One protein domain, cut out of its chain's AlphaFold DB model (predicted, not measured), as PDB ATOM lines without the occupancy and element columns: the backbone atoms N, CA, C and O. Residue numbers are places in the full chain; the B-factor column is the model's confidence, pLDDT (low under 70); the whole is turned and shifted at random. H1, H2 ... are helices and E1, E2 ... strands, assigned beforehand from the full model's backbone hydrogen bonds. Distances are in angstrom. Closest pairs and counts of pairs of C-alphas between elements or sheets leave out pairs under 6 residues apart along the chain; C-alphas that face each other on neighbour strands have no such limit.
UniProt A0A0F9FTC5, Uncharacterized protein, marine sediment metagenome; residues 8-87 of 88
ATOM      1  N   GLU A   8      18.195 194.028 -12.111       97.69
ATOM      2  CA  GLU A   8      17.789 195.254 -11.422       97.69
ATOM      3  C   GLU A   8      16.458 195.031 -10.692       97.69
ATOM      4  O   GLU A   8      15.552 194.372 -11.196       97.69
ATOM      5  N   ARG A   9      16.327 195.582  -9.484       97.75
ATOM      6  CA  ARG A   9      15.091 195.547  -8.703       97.75
ATOM      7  C   ARG A   9      14.043 196.460  -9.328       97.75
ATOM      8  O   ARG A   9      14.306 197.640  -9.557       97.75
ATOM      9  N   VAL A  10      12.840 195.932  -9.519       96.88
ATOM     10  CA  VAL A  10      11.711 196.683 -10.074       96.88
ATOM     11  C   VAL A  10      11.307 197.805  -9.108       96.88
ATOM     12  O   VAL A  10      11.233 197.607  -7.893       96.88
ATOM     13  N   ARG A  11      11.058 199.012  -9.631       93.62
ATOM     14  CA  ARG A  11      10.553 200.135  -8.822       93.62
ATOM     15  C   ARG A  11       9.170 199.779  -8.259       93.62
ATOM     16  O   ARG A  11       8.362 199.178  -8.950       93.62
ATOM     17  N   GLY A  12       8.919 200.101  -6.992       92.31
ATOM     18  CA  GLY A  12       7.663 199.757  -6.309       92.31
ATOM     19  C   GLY A  12       7.591 198.336  -5.731       92.31
ATOM     20  O   GLY A  12       6.751 198.088  -4.875       92.31
ATOM     21  N   SER A  13       8.504 197.418  -6.084       93.56
ATOM     22  CA  SER A  13       8.542 196.068  -5.498       93.56
ATOM     23  C   SER A  13       9.910 195.718  -4.919       93.56
ATOM     24  O   SER A  13      10.922 195.638  -5.614       93.56
ATOM     25  N   LYS A  14       9.955 195.427  -3.613       91.44
ATOM     26  CA  LYS A  14      11.192 194.990  -2.938       91.44
ATOM     27  C   LYS A  14      11.590 193.548  -3.281       91.44
ATOM     28  O   LYS A  14      12.717 193.139  -2.975       91.44
ATOM     29  N   HIS A  15      10.681 192.793  -3.896       95.44
ATOM     30  CA  HIS A  15      10.820 191.358  -4.108       95.44
ATOM     31  C   HIS A  15      10.947 190.956  -5.576       95.44
ATOM     32  O   HIS A  15      11.349 189.826  -5.829       95.44
ATOM     33  N   LEU A  16      10.663 191.849  -6.526       97.12
ATOM     34  CA  LEU A  16      10.784 191.564  -7.954       97.12
ATOM     35  C   LEU A  16      12.059 192.157  -8.544       97.12
ATOM     36  O   LEU A  16      12.432 193.298  -8.266       97.12
ATOM     37  N   TYR A  17      12.706 191.364  -9.385       98.00
ATOM     38  CA  TYR A  17      13.883 191.739 -10.153       98.00
ATOM     39  C   TYR A  17      13.637 191.428 -11.624       98.00
ATOM     40  O   TYR A  17      13.002 190.426 -11.947       98.00
ATOM     41  N   ARG A  18      14.165 192.279 -12.499       97.31
ATOM     42  CA  ARG A  18      14.156 192.102 -13.951       97.31
ATOM     43  C   ARG A  18      15.571 191.979 -14.479       97.31
ATOM     44  O   ARG A  18      16.489 192.550 -13.884       97.31
ATOM     45  N   CYS A  19      15.741 191.273 -15.586       97.12
ATOM     46  CA  CYS A  19      16.965 191.398 -16.356       97.12
ATOM     47  C   CYS A  19      17.036 192.793 -17.004       97.12
ATOM     48  O   CYS A  19      16.008 193.351 -17.375       97.12
ATOM     49  N   ILE A  20      18.233 193.377 -17.094       96.12
ATOM     50  CA  ILE A  20      18.449 194.685 -17.743       96.12
ATOM     51  C   ILE A  20      18.909 194.576 -19.201       96.12
ATOM     52  O   ILE A  20      19.166 195.596 -19.828       96.12
ATOM     53  N   HIS A  21      19.057 193.361 -19.732       94.25
ATOM     54  CA  HIS A  21      19.405 193.169 -21.137       94.25
ATOM     55  C   HIS A  21      18.219 193.588 -22.025       94.25
ATOM     56  O   HIS A  21      17.101 193.169 -21.717       94.25
ATOM     57  N   PRO A  22      18.432 194.370 -23.103       92.75
ATOM     58  CA  PRO A  22      17.349 194.946 -23.911       92.75
ATOM     59  C   PRO A  22      16.391 193.889 -24.472       92.75
ATOM     60  O   PRO A  22      15.180 194.063 -24.399       92.75
ATOM     61  N   ASP A  23      16.928 192.752 -24.915       94.56
ATOM     62  CA  ASP A  23      16.127 191.674 -25.517       94.56
ATOM     63  C   ASP A  23      15.642 190.618 -24.510       94.56
ATOM     64  O   ASP A  23      15.132 189.565 -24.892       94.56
ATOM     65  N   CYS A  24      15.821 190.851 -23.204       94.44
ATOM     66  CA  CYS A  24      15.444 189.890 -22.175       94.44
ATOM     67  C   CYS A  24      14.246 190.369 -21.354       94.44
ATOM     68  O   CYS A  24      14.359 191.237 -20.492       94.44
ATOM     69  N   SER A  25      13.110 189.697 -21.530       95.19
ATOM     70  CA  SER A  25      11.887 189.911 -20.750       95.19
ATOM     71  C   SER A  25      11.850 189.119 -19.434       95.19
ATOM     72  O   SER A  25      10.782 188.911 -18.861       95.19
ATOM     73  N   HIS A  26      12.991 188.638 -18.928       95.75
ATOM     74  CA  HIS A  26      13.025 187.799 -17.730       95.75
ATOM     75  C   HIS A  26      12.768 188.603 -16.444       95.75
ATOM     76  O   HIS A  26      13.523 189.519 -16.099       95.75
ATOM     77  N   TYR A  27      11.749 188.186 -15.688       96.69
ATOM     78  CA  TYR A  27      11.450 188.654 -14.333       96.69
ATOM     79  C   TYR A  27      11.487 187.488 -13.357       96.69
ATOM     80  O   TYR A  27      11.087 186.370 -13.676       96.69
ATOM     81  N   THR A  28      11.926 187.752 -12.132       96.56
ATOM     82  CA  THR A  28      11.935 186.726 -11.095       96.56
ATOM     83  C   THR A  28      11.846 187.308  -9.693       96.56
ATOM     84  O   THR A  28      12.182 188.466  -9.422       96.56
ATOM     85  N   HIS A  29      11.368 186.476  -8.774       96.81
ATOM     86  CA  HIS A  29      11.249 186.826  -7.372       96.81
ATOM     87  C   HIS A  29      12.597 186.656  -6.662       96.81
ATOM     88  O   HIS A  29      13.307 185.669  -6.846       96.81
ATOM     89  N   LYS A  30      12.909 187.567  -5.738       95.75
ATOM     90  CA  LYS A  30      14.141 187.602  -4.932       95.75
ATOM     91  C   LYS A  30      14.491 186.252  -4.299       95.75
ATOM     92  O   LYS A  30      15.665 185.915  -4.182       95.75
ATOM     93  N   LYS A  31      13.474 185.489  -3.884       95.38
ATOM     94  CA  LYS A  31      13.641 184.169  -3.251       95.38
ATOM     95  C   LYS A  31      14.286 183.135  -4.183       95.38
ATOM     96  O   LYS A  31      15.050 182.309  -3.705       95.38
ATOM     97  N   PHE A  32      14.040 183.232  -5.490       96.06
ATOM     98  CA  PHE A  32      14.580 182.318  -6.500       96.06
ATOM     99  C   PHE A  32      15.950 182.747  -7.037       96.06
ATOM    100  O   PHE A  32      16.640 181.954  -7.667       96.06
ATOM    101  N   LEU A  33      16.360 183.990  -6.765       95.38
ATOM    102  CA  LEU A  33      17.669 184.514  -7.154       95.38
ATOM    103  C   LEU A  33      18.796 184.119  -6.206       95.38
ATOM    104  O   LEU A  33      19.952 184.078  -6.616       95.38
ATOM    105  N   LYS A  34      18.491 183.877  -4.929       95.12
ATOM    106  CA  LYS A  34      19.517 183.589  -3.923       95.12
ATOM    107  C   LYS A  34      20.301 182.331  -4.326       95.12
ATOM    108  O   LYS A  34      19.715 181.274  -4.517       95.12
ATOM    109  N   GLY A  35      21.621 182.460  -4.438       93.94
ATOM    110  CA  GLY A  35      22.529 181.379  -4.835       93.94
ATOM    111  C   GLY A  35      22.667 181.165  -6.347       93.94
ATOM    112  O   GLY A  35      23.526 180.394  -6.760       93.94
ATOM    113  N   LYS A  36      21.882 181.852  -7.189       95.50
ATOM    114  CA  LYS A  36      22.032 181.781  -8.651       95.50
ATOM    115  C   LYS A  36      23.206 182.636  -9.130       95.50
ATOM    116  O   LYS A  36      23.536 183.649  -8.507       95.50
ATOM    117  N   ARG A  37      23.815 182.232 -10.248       96.12
ATOM    118  CA  ARG A  37      24.837 183.021 -10.952       96.12
ATOM    119  C   ARG A  37      24.175 184.161 -11.725       96.12
ATOM    120  O   ARG A  37      23.097 183.989 -12.289       96.12
ATOM    121  N   ALA A  38      24.813 185.322 -11.709       96.50
ATOM    122  CA  ALA A  38      24.405 186.513 -12.440       96.50
ATOM    123  C   ALA A  38      25.628 187.385 -12.741       96.50
ATOM    124  O   ALA A  38      26.693 187.186 -12.161       96.50
ATOM    125  N   ILE A  39      25.449 188.388 -13.592       97.56
ATOM    126  CA  ILE A  39      26.478 189.379 -13.907       97.56
ATOM    127  C   ILE A  39      26.439 190.534 -12.904       97.56
ATOM    128  O   ILE A  39      25.378 191.047 -12.530       97.56
ATOM    129  N   CYS A  40      27.614 190.951 -12.438       96.75
ATOM    130  CA  CYS A  40      27.779 192.075 -11.530       96.75
ATOM    131  C   CYS A  40      27.477 193.411 -12.228       96.75
ATOM    132  O   CYS A  40      28.151 193.776 -13.184       96.75
ATOM    133  N   ASN A  41      26.583 194.233 -11.661       96.12
ATOM    134  CA  ASN A  41      26.300 195.604 -12.135       96.12
ATOM    135  C   ASN A  41      27.452 196.614 -11.872       96.12
ATOM    136  O   ASN A  41      27.213 197.803 -11.654       96.12
ATOM    137  N   GLY A  42      28.689 196.147 -11.725       94.56
ATOM    138  CA  GLY A  42      29.854 196.974 -11.417       94.56
ATOM    139  C   GLY A  42      31.050 196.585 -12.268       94.56
ATOM    140  O   GLY A  42      31.485 197.384 -13.081       94.56
ATOM    141  N   CYS A  43      31.558 195.368 -12.073       94.94
ATOM    142  CA  CYS A  43      32.715 194.850 -12.806       94.94
ATOM    143  C   CYS A  43      32.352 193.957 -13.996       94.94
ATOM    144  O   CYS A  43      33.260 193.445 -14.623       94.94
ATOM    145  N   LEU A  44      31.062 193.722 -14.271       95.12
ATOM    146  CA  LEU A  44      30.569 192.872 -15.368       95.12
ATOM    147  C   LEU A  44      30.997 191.391 -15.327       95.12
ATOM    148  O   LEU A  44      30.579 190.612 -16.172       95.12
ATOM    149  N   GLU A  45      31.714 190.979 -14.284       96.00
ATOM    150  CA  GLU A  45      32.024 189.574 -14.016       96.00
ATOM    151  C   GLU A  45      30.843 188.794 -13.427       96.00
ATOM    152  O   GLU A  45      29.968 189.345 -12.737       96.00
ATOM    153  N   GLU A  46      30.863 187.480 -13.638       96.44
ATOM    154  CA  GLU A  46      29.922 186.553 -13.022       96.44
ATOM    155  C   GLU A  46      30.133 186.428 -11.507       96.44
ATOM    156  O   GLU A  46      31.248 186.371 -10.992       96.44
ATOM    157  N   PHE A  47      29.032 186.342 -10.760       96.88
ATOM    158  CA  PHE A  47      29.065 186.103  -9.321       96.88
ATOM    159  C   PHE A  47      27.789 185.418  -8.821       96.88
ATOM    160  O   PHE A  47      26.741 185.444  -9.467       96.88
ATOM    161  N   ALA A  48      27.862 184.831  -7.624       96.38
ATOM    162  CA  ALA A  48      26.695 184.279  -6.945       96.38
ATOM    163  C   ALA A  48      25.875 185.380  -6.248       96.38
ATOM    164  O   ALA A  48      26.390 186.156  -5.434       96.38
ATOM    165  N   LEU A  49      24.567 185.418  -6.507       95.88
ATOM    166  CA  LEU A  49      23.648 186.353  -5.866       95.88
ATOM    167  C   LEU A  49      23.421 185.984  -4.397       95.88
ATOM    168  O   LEU A  49      22.663 185.078  -4.051       95.88
ATOM    169  N   THR A  50      24.051 186.740  -3.504       95.56
ATOM    170  CA  THR A  50      23.869 186.593  -2.056       95.56
ATOM    171  C   THR A  50      22.703 187.436  -1.538       95.56
ATOM    172  O   THR A  50      22.288 188.424  -2.153       95.56
ATOM    173  N   THR A  51      22.217 187.121  -0.332       93.25
ATOM    174  CA  THR A  51      21.226 187.954   0.375       93.25
ATOM    175  C   THR A  51      21.684 189.412   0.482       93.25
ATOM    176  O   THR A  51      20.872 190.325   0.356       93.25
ATOM    177  N   ILE A  52      22.987 189.632   0.691       92.19
ATOM    178  CA  ILE A  52      23.607 190.955   0.833       92.19
ATOM    179  C   ILE A  52      23.626 191.701  -0.509       92.19
ATOM    180  O   ILE A  52      23.339 192.904  -0.551       92.19
ATOM    181  N   ALA A  53      23.933 191.012  -1.611       94.12
ATOM    182  CA  ALA A  53      23.868 191.585  -2.953       94.12
ATOM    183  C   ALA A  53      22.433 192.035  -3.287       94.12
ATOM    184  O   ALA A  53      22.227 193.190  -3.656       94.12
ATOM    185  N   LEU A  54      21.442 191.180  -2.999       95.25
ATOM    186  CA  LEU A  54      20.001 191.413  -3.199       95.25
ATOM    187  C   LEU A  54      19.357 192.403  -2.198       95.25
ATOM    188  O   LEU A  54      18.126 192.514  -2.117       95.25
ATOM    189  N   ARG A  55      20.150 193.106  -1.376       92.56
ATOM    190  CA  ARG A  55      19.684 194.292  -0.628       92.56
ATOM    191  C   ARG A  55      19.695 195.549  -1.501       92.56
ATOM    192  O   ARG A  55      18.890 196.450  -1.274       92.56
ATOM    193  N   ARG A  56      20.601 195.616  -2.483       91.50
ATOM    194  CA  ARG A  56      20.750 196.766  -3.386       91.50
ATOM    195  C   ARG A  56      19.793 196.640  -4.567       91.50
ATOM    196  O   ARG A  56      19.497 195.535  -5.002       91.50
ATOM    197  N   ALA A  57      19.354 197.780  -5.101       95.06
ATOM    198  CA  ALA A  57      18.524 197.803  -6.305       95.06
ATOM    199  C   ALA A  57      19.258 197.205  -7.517       95.06
ATOM    200  O   ALA A  57      18.657 196.478  -8.294       95.06
ATOM    201  N   ARG A  58      20.569 197.447  -7.629       96.06
ATOM    202  CA  ARG A  58      21.454 196.822  -8.617       96.06
ATOM    203  C   ARG A  58      22.482 195.947  -7.892       96.06
ATOM    204  O   ARG A  58      23.399 196.496  -7.267       96.06
ATOM    205  N   PRO A  59      22.309 194.612  -7.871       96.06
ATOM    206  CA  PRO A  59      23.229 193.698  -7.207       96.06
ATOM    207  C   PRO A  59      24.652 193.804  -7.769       96.06
ATOM    208  O   PRO A  59      24.857 193.874  -8.979       96.06
ATOM    209  N   LYS A  60      25.638 193.808  -6.868       96.06
ATOM    210  CA  LYS A  60      27.071 193.837  -7.183       96.06
ATOM    211  C   LYS A  60      27.782 192.732  -6.403       96.06
ATOM    212  O   LYS A  60      27.339 192.399  -5.299       96.06
ATOM    213  N   CYS A  61      28.885 192.227  -6.948       94.81
ATOM    214  CA  CYS A  61      29.762 191.270  -6.282       94.81
ATOM    215  C   CYS A  61      30.381 191.865  -5.003       94.81
ATOM    216  O   CYS A  61      30.362 193.083  -4.774       94.81
ATOM    217  N   ASN A  62      30.938 191.000  -4.154       91.12
ATOM    218  CA  ASN A  62      31.522 191.415  -2.877       91.12
ATOM    219  C   ASN A  62      32.705 192.378  -3.062       91.12
ATOM    220  O   ASN A  62      32.801 193.350  -2.316       91.12
ATOM    221  N   THR A  63      33.525 192.187  -4.099       90.69
ATOM    222  CA  THR A  63      34.660 193.066  -4.429       90.69
ATOM    223  C   THR A  63      34.193 194.484  -4.751       90.69
ATOM    224  O   THR A  63      34.597 195.437  -4.088       90.69
ATOM    225  N   CYS A  64      33.238 194.641  -5.677       89.94
ATOM    226  CA  CYS A  64      32.667 195.950  -6.008       89.94
ATOM    227  C   CYS A  64      31.925 196.593  -4.828       89.94
ATOM    228  O   CYS A  64      31.836 197.818  -4.737       89.94
ATOM    229  N   ARG A  65      31.358 195.790  -3.918       83.62
ATOM    230  CA  ARG A  65      30.772 196.307  -2.673       83.62
ATOM    231  C   ARG A  65      31.844 196.829  -1.716       83.62
ATOM    232  O   ARG A  65      31.611 197.867  -1.102       83.62
ATOM    233  N   ALA A  66      32.970 196.129  -1.589       80.12
ATOM    234  CA  ALA A  66      34.065 196.490  -0.692       80.12
ATOM    235  C   ALA A  66      34.823 197.740  -1.165       80.12
ATOM    236  O   ALA A  66      35.131 198.605  -0.348       80.12
ATOM    237  N   SER A  67      35.052 197.895  -2.474       65.00
ATOM    238  CA  SER A  67      35.719 199.085  -3.030       65.00
ATOM    239  C   SER A  67      34.952 200.384  -2.760       65.00
ATOM    240  O   SER A  67      35.568 201.425  -2.561       65.00
ATOM    241  N   PHE A  68      33.620 200.325  -2.665       55.56
ATOM    242  CA  PHE A  68      32.810 201.485  -2.278       55.56
ATOM    243  C   PHE A  68      33.019 201.884  -0.808       55.56
ATOM    244  O   PHE A  68      33.096 203.066  -0.505       55.56
ATOM    245  N   LYS A  69      33.167 200.906   0.098       52.69
ATOM    246  CA  LYS A  69      33.414 201.173   1.527       52.69
ATOM    247  C   LYS A  69      34.814 201.729   1.808       52.69
ATOM    248  O   LYS A  69      34.987 202.440   2.787       52.69
ATOM    249  N   ARG A  70      35.812 201.391   0.981       51.53
ATOM    250  CA  ARG A  70      37.173 201.931   1.133       51.53
ATOM    251  C   ARG A  70      37.264 203.411   0.753       51.53
ATOM    252  O   ARG A  70      37.944 204.133   1.465       51.53
ATOM    253  N   LYS A  71      36.551 203.859  -0.291       49.28
ATOM    254  CA  LYS A  71      36.526 205.281  -0.693       49.28
ATOM    255  C   LYS A  71      35.933 206.202   0.380       49.28
ATOM    256  O   LYS A  71      36.468 207.274   0.605       49.28
ATOM    257  N   GLU A  72      34.861 205.765   1.041       52.00
ATOM    258  CA  GLU A  72      34.179 206.548   2.088       52.00
ATOM    259  C   GLU A  72      35.055 206.726   3.339       52.00
ATOM    260  O   GLU A  72      35.167 207.822   3.868       52.00
ATOM    261  N   LYS A  73      35.767 205.671   3.762       54.25
ATOM    262  CA  LYS A  73      36.717 205.765   4.882       54.25
ATOM    263  C   LYS A  73      37.997 206.526   4.544       54.25
ATOM    264  O   LYS A  73      38.600 207.096   5.446       54.25
ATOM    265  N   SER A  74      38.457 206.479   3.290       59.06
ATOM    266  CA  SER A  74      39.664 207.210   2.908       59.06
ATOM    267  C   SER A  74      39.422 208.712   2.914       59.06
ATOM    268  O   SER A  74      40.260 209.402   3.463       59.06
ATOM    269  N   SER A  75      38.291 209.208   2.385       60.25
ATOM    270  CA  SER A  75      38.009 210.655   2.365       60.25
ATOM    271  C   SER A  75      37.919 211.252   3.770       60.25
ATOM    272  O   SER A  75      38.546 212.268   4.032       60.25
ATOM    273  N   GLU A  76      37.244 210.564   4.695       61.50
ATOM    274  CA  GLU A  76      37.128 210.998   6.095       61.50
ATOM    275  C   GLU A  76      38.491 211.022   6.819       61.50
ATOM    276  O   GLU A  76      38.733 211.851   7.696       61.50
ATOM    277  N   LEU A  77      39.410 210.120   6.451       69.62
ATOM    278  CA  LEU A  77      40.767 210.117   6.995       69.62
ATOM    279  C   LEU A  77      41.619 211.251   6.409       69.62
ATOM    280  O   LEU A  77      42.364 211.873   7.162       69.62
ATOM    281  N   THR A  78      41.515 211.528   5.104       70.06
ATOM    282  CA  THR A  78      42.262 212.625   4.470       70.06
ATOM    283  C   THR A  78      41.844 213.977   5.040       70.06
ATOM    284  O   THR A  78      42.707 214.746   5.443       70.06
ATOM    285  N   GLU A  79      40.536 214.222   5.174       71.81
ATOM    286  CA  GLU A  79      39.994 215.470   5.733       71.81
ATOM    287  C   GLU A  79      40.487 215.712   7.171       71.81
ATOM    288  O   GLU A  79      40.898 216.815   7.522       71.81
ATOM    289  N   ARG A  80      40.545 214.660   8.001       74.38
ATOM    290  CA  ARG A  80      41.083 214.738   9.373       74.38
ATOM    291  C   ARG A  80      42.581 215.041   9.433       74.38
ATOM    292  O   ARG A  80      43.030 215.734  10.348       74.38
ATOM    293  N   ILE A  81      43.358 214.474   8.510       78.50
ATOM    294  CA  ILE A  81      44.800 214.736   8.416       78.50
ATOM    295  C   ILE A  81      45.034 216.185   7.978       78.50
ATOM    296  O   ILE A  81      45.848 216.869   8.595       78.50
ATOM    297  N   GLU A  82      44.294 216.674   6.983       75.88
ATOM    298  CA  GLU A  82      44.383 218.061   6.511       75.88
ATOM    299  C   GLU A  82      44.027 219.062   7.621       75.88
ATOM    300  O   GLU A  82      44.809 219.972   7.890       75.88
ATOM    301  N   GLU A  83      42.929 218.847   8.355       75.81
ATOM    302  CA  GLU A  83      42.512 219.741   9.448       75.81
ATOM    303  C   GLU A  83      43.509 219.777  10.626       75.81
ATOM    304  O   GLU A  83      43.607 220.778  11.343       75.81
ATOM    305  N   SER A  84      44.267 218.694  10.831       79.19
ATOM    306  CA  SER A  84      45.326 218.626  11.849       79.19
ATOM    307  C   SER A  84      46.589 219.388  11.437       79.19
ATOM    308  O   SER A  84      47.293 219.906  12.300       79.19
ATOM    309  N   LEU A  85      46.878 219.475  10.135       75.81
ATOM    310  CA  LEU A  85      48.064 220.154   9.602       75.81
ATOM    311  C   LEU A  85      47.876 221.672   9.477       75.81
ATOM    312  O   LEU A  85      48.855 222.406   9.530       75.81
ATOM    313  N   THR A  86      46.638 222.156   9.349       69.69
ATOM    314  CA  THR A  86      46.317 223.592   9.234       69.69
ATOM    315  C   THR A  86      46.185 224.331  10.572       69.69
ATOM    316  O   THR A  86      45.898 225.525  10.576       69.69
ATOM    317  N   LYS A  87      46.333 223.640  11.713       63.38
ATOM    318  CA  LYS A  87      46.232 224.216  13.075       63.38
ATOM    319  C   LYS A  87      47.599 224.439  13.755       63.38
ATOM    320  O   LYS A  87      47.632 224.654  14.965       63.38
TER     321      LYS A  87
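Overview. This is residues 8 to 87 of the 88 residues of an uncharacterized protein of marine sediment metagenome (UniProt A0A0F9FTC5). Here is a small compact head, made of two short strand hairpins, E1 with E2 and E3 with E4, and of loops, from which one long helix, H2, sticks out as an arm with its residues 66 to 85. This arm makes the length of the whole, while the tiny helix H1 comes between the two hairpins along the chain. The printed part has 80 residues, with two named helices and four named strands in the order E1, E2, H1, E3, E4, H2; each hairpin is its own antiparallel sheet of two strands, and the class is mixed, helices and strands. The whole is only just loose, close to extended, with a radius of gyration of the C-alphas of 17.4 A and spans of 59 by 27 by 24 A.

Along the chain. Start at Glu 8 and go on to C-alpha 16 at (10.784, 191.564, -7.954), where strand E1, residues 16 to 19, begins; it is 10.4 A long. Next come E2, residues 27 to 29, 7.2 A long, and directly after it H1, residues 30 to 33, 5.2 A long. Find C-alpha 37 at (24.837, 183.021, -10.952) for the start of E3, residues 37 to 39, then look for E4 at residues 46 to 48; each is 7.2 A long. From C-alpha 62 at (31.522, 191.415, -2.877), H2, residues 62 to 85, runs 35.4 A to C-alpha 85 at (48.064, 220.154, 9.602).

Arrangement. In the hairpin of E1 and E2, antiparallel at 145 degrees, look for N 17 and O 28, 2.9 A apart and within hydrogen-bond range. Residues 8 to 9 also pair, antiparallel, with residues 17 to 18 of E1. The closest C-alphas of E1 and H1 are those of Leu 16 and Lys 30, 6.0 A apart. In the hairpin of E3 and E4, antiparallel at 136 degrees, N 38 and O 47 are 3.0 A apart, within hydrogen-bond range. Among the pairs that are apart are E1 and E3, E2 and E4, and H1 and H2. In H2, 16 of 20 O i to N i+4 pairs are within hydrogen-bond range; H1 is too short for such a pair.

Size, cuts and confidence. The two C-alphas farthest apart are those of Ser 25 and Lys 87, at 59.2 A. Residues 66 to 87, of which 66 to 85 belong to H2, stand free; without them the body spans 27 by 24 by 18 A. The link from E4 to H2, residues 49 to 61, is long, and the printed part has no cut. Read the B-factor column for low confidence, under 70, at residues 67 to 77 and 86 to 87 of this model; the mean pLDDT of the printed part is 86.9.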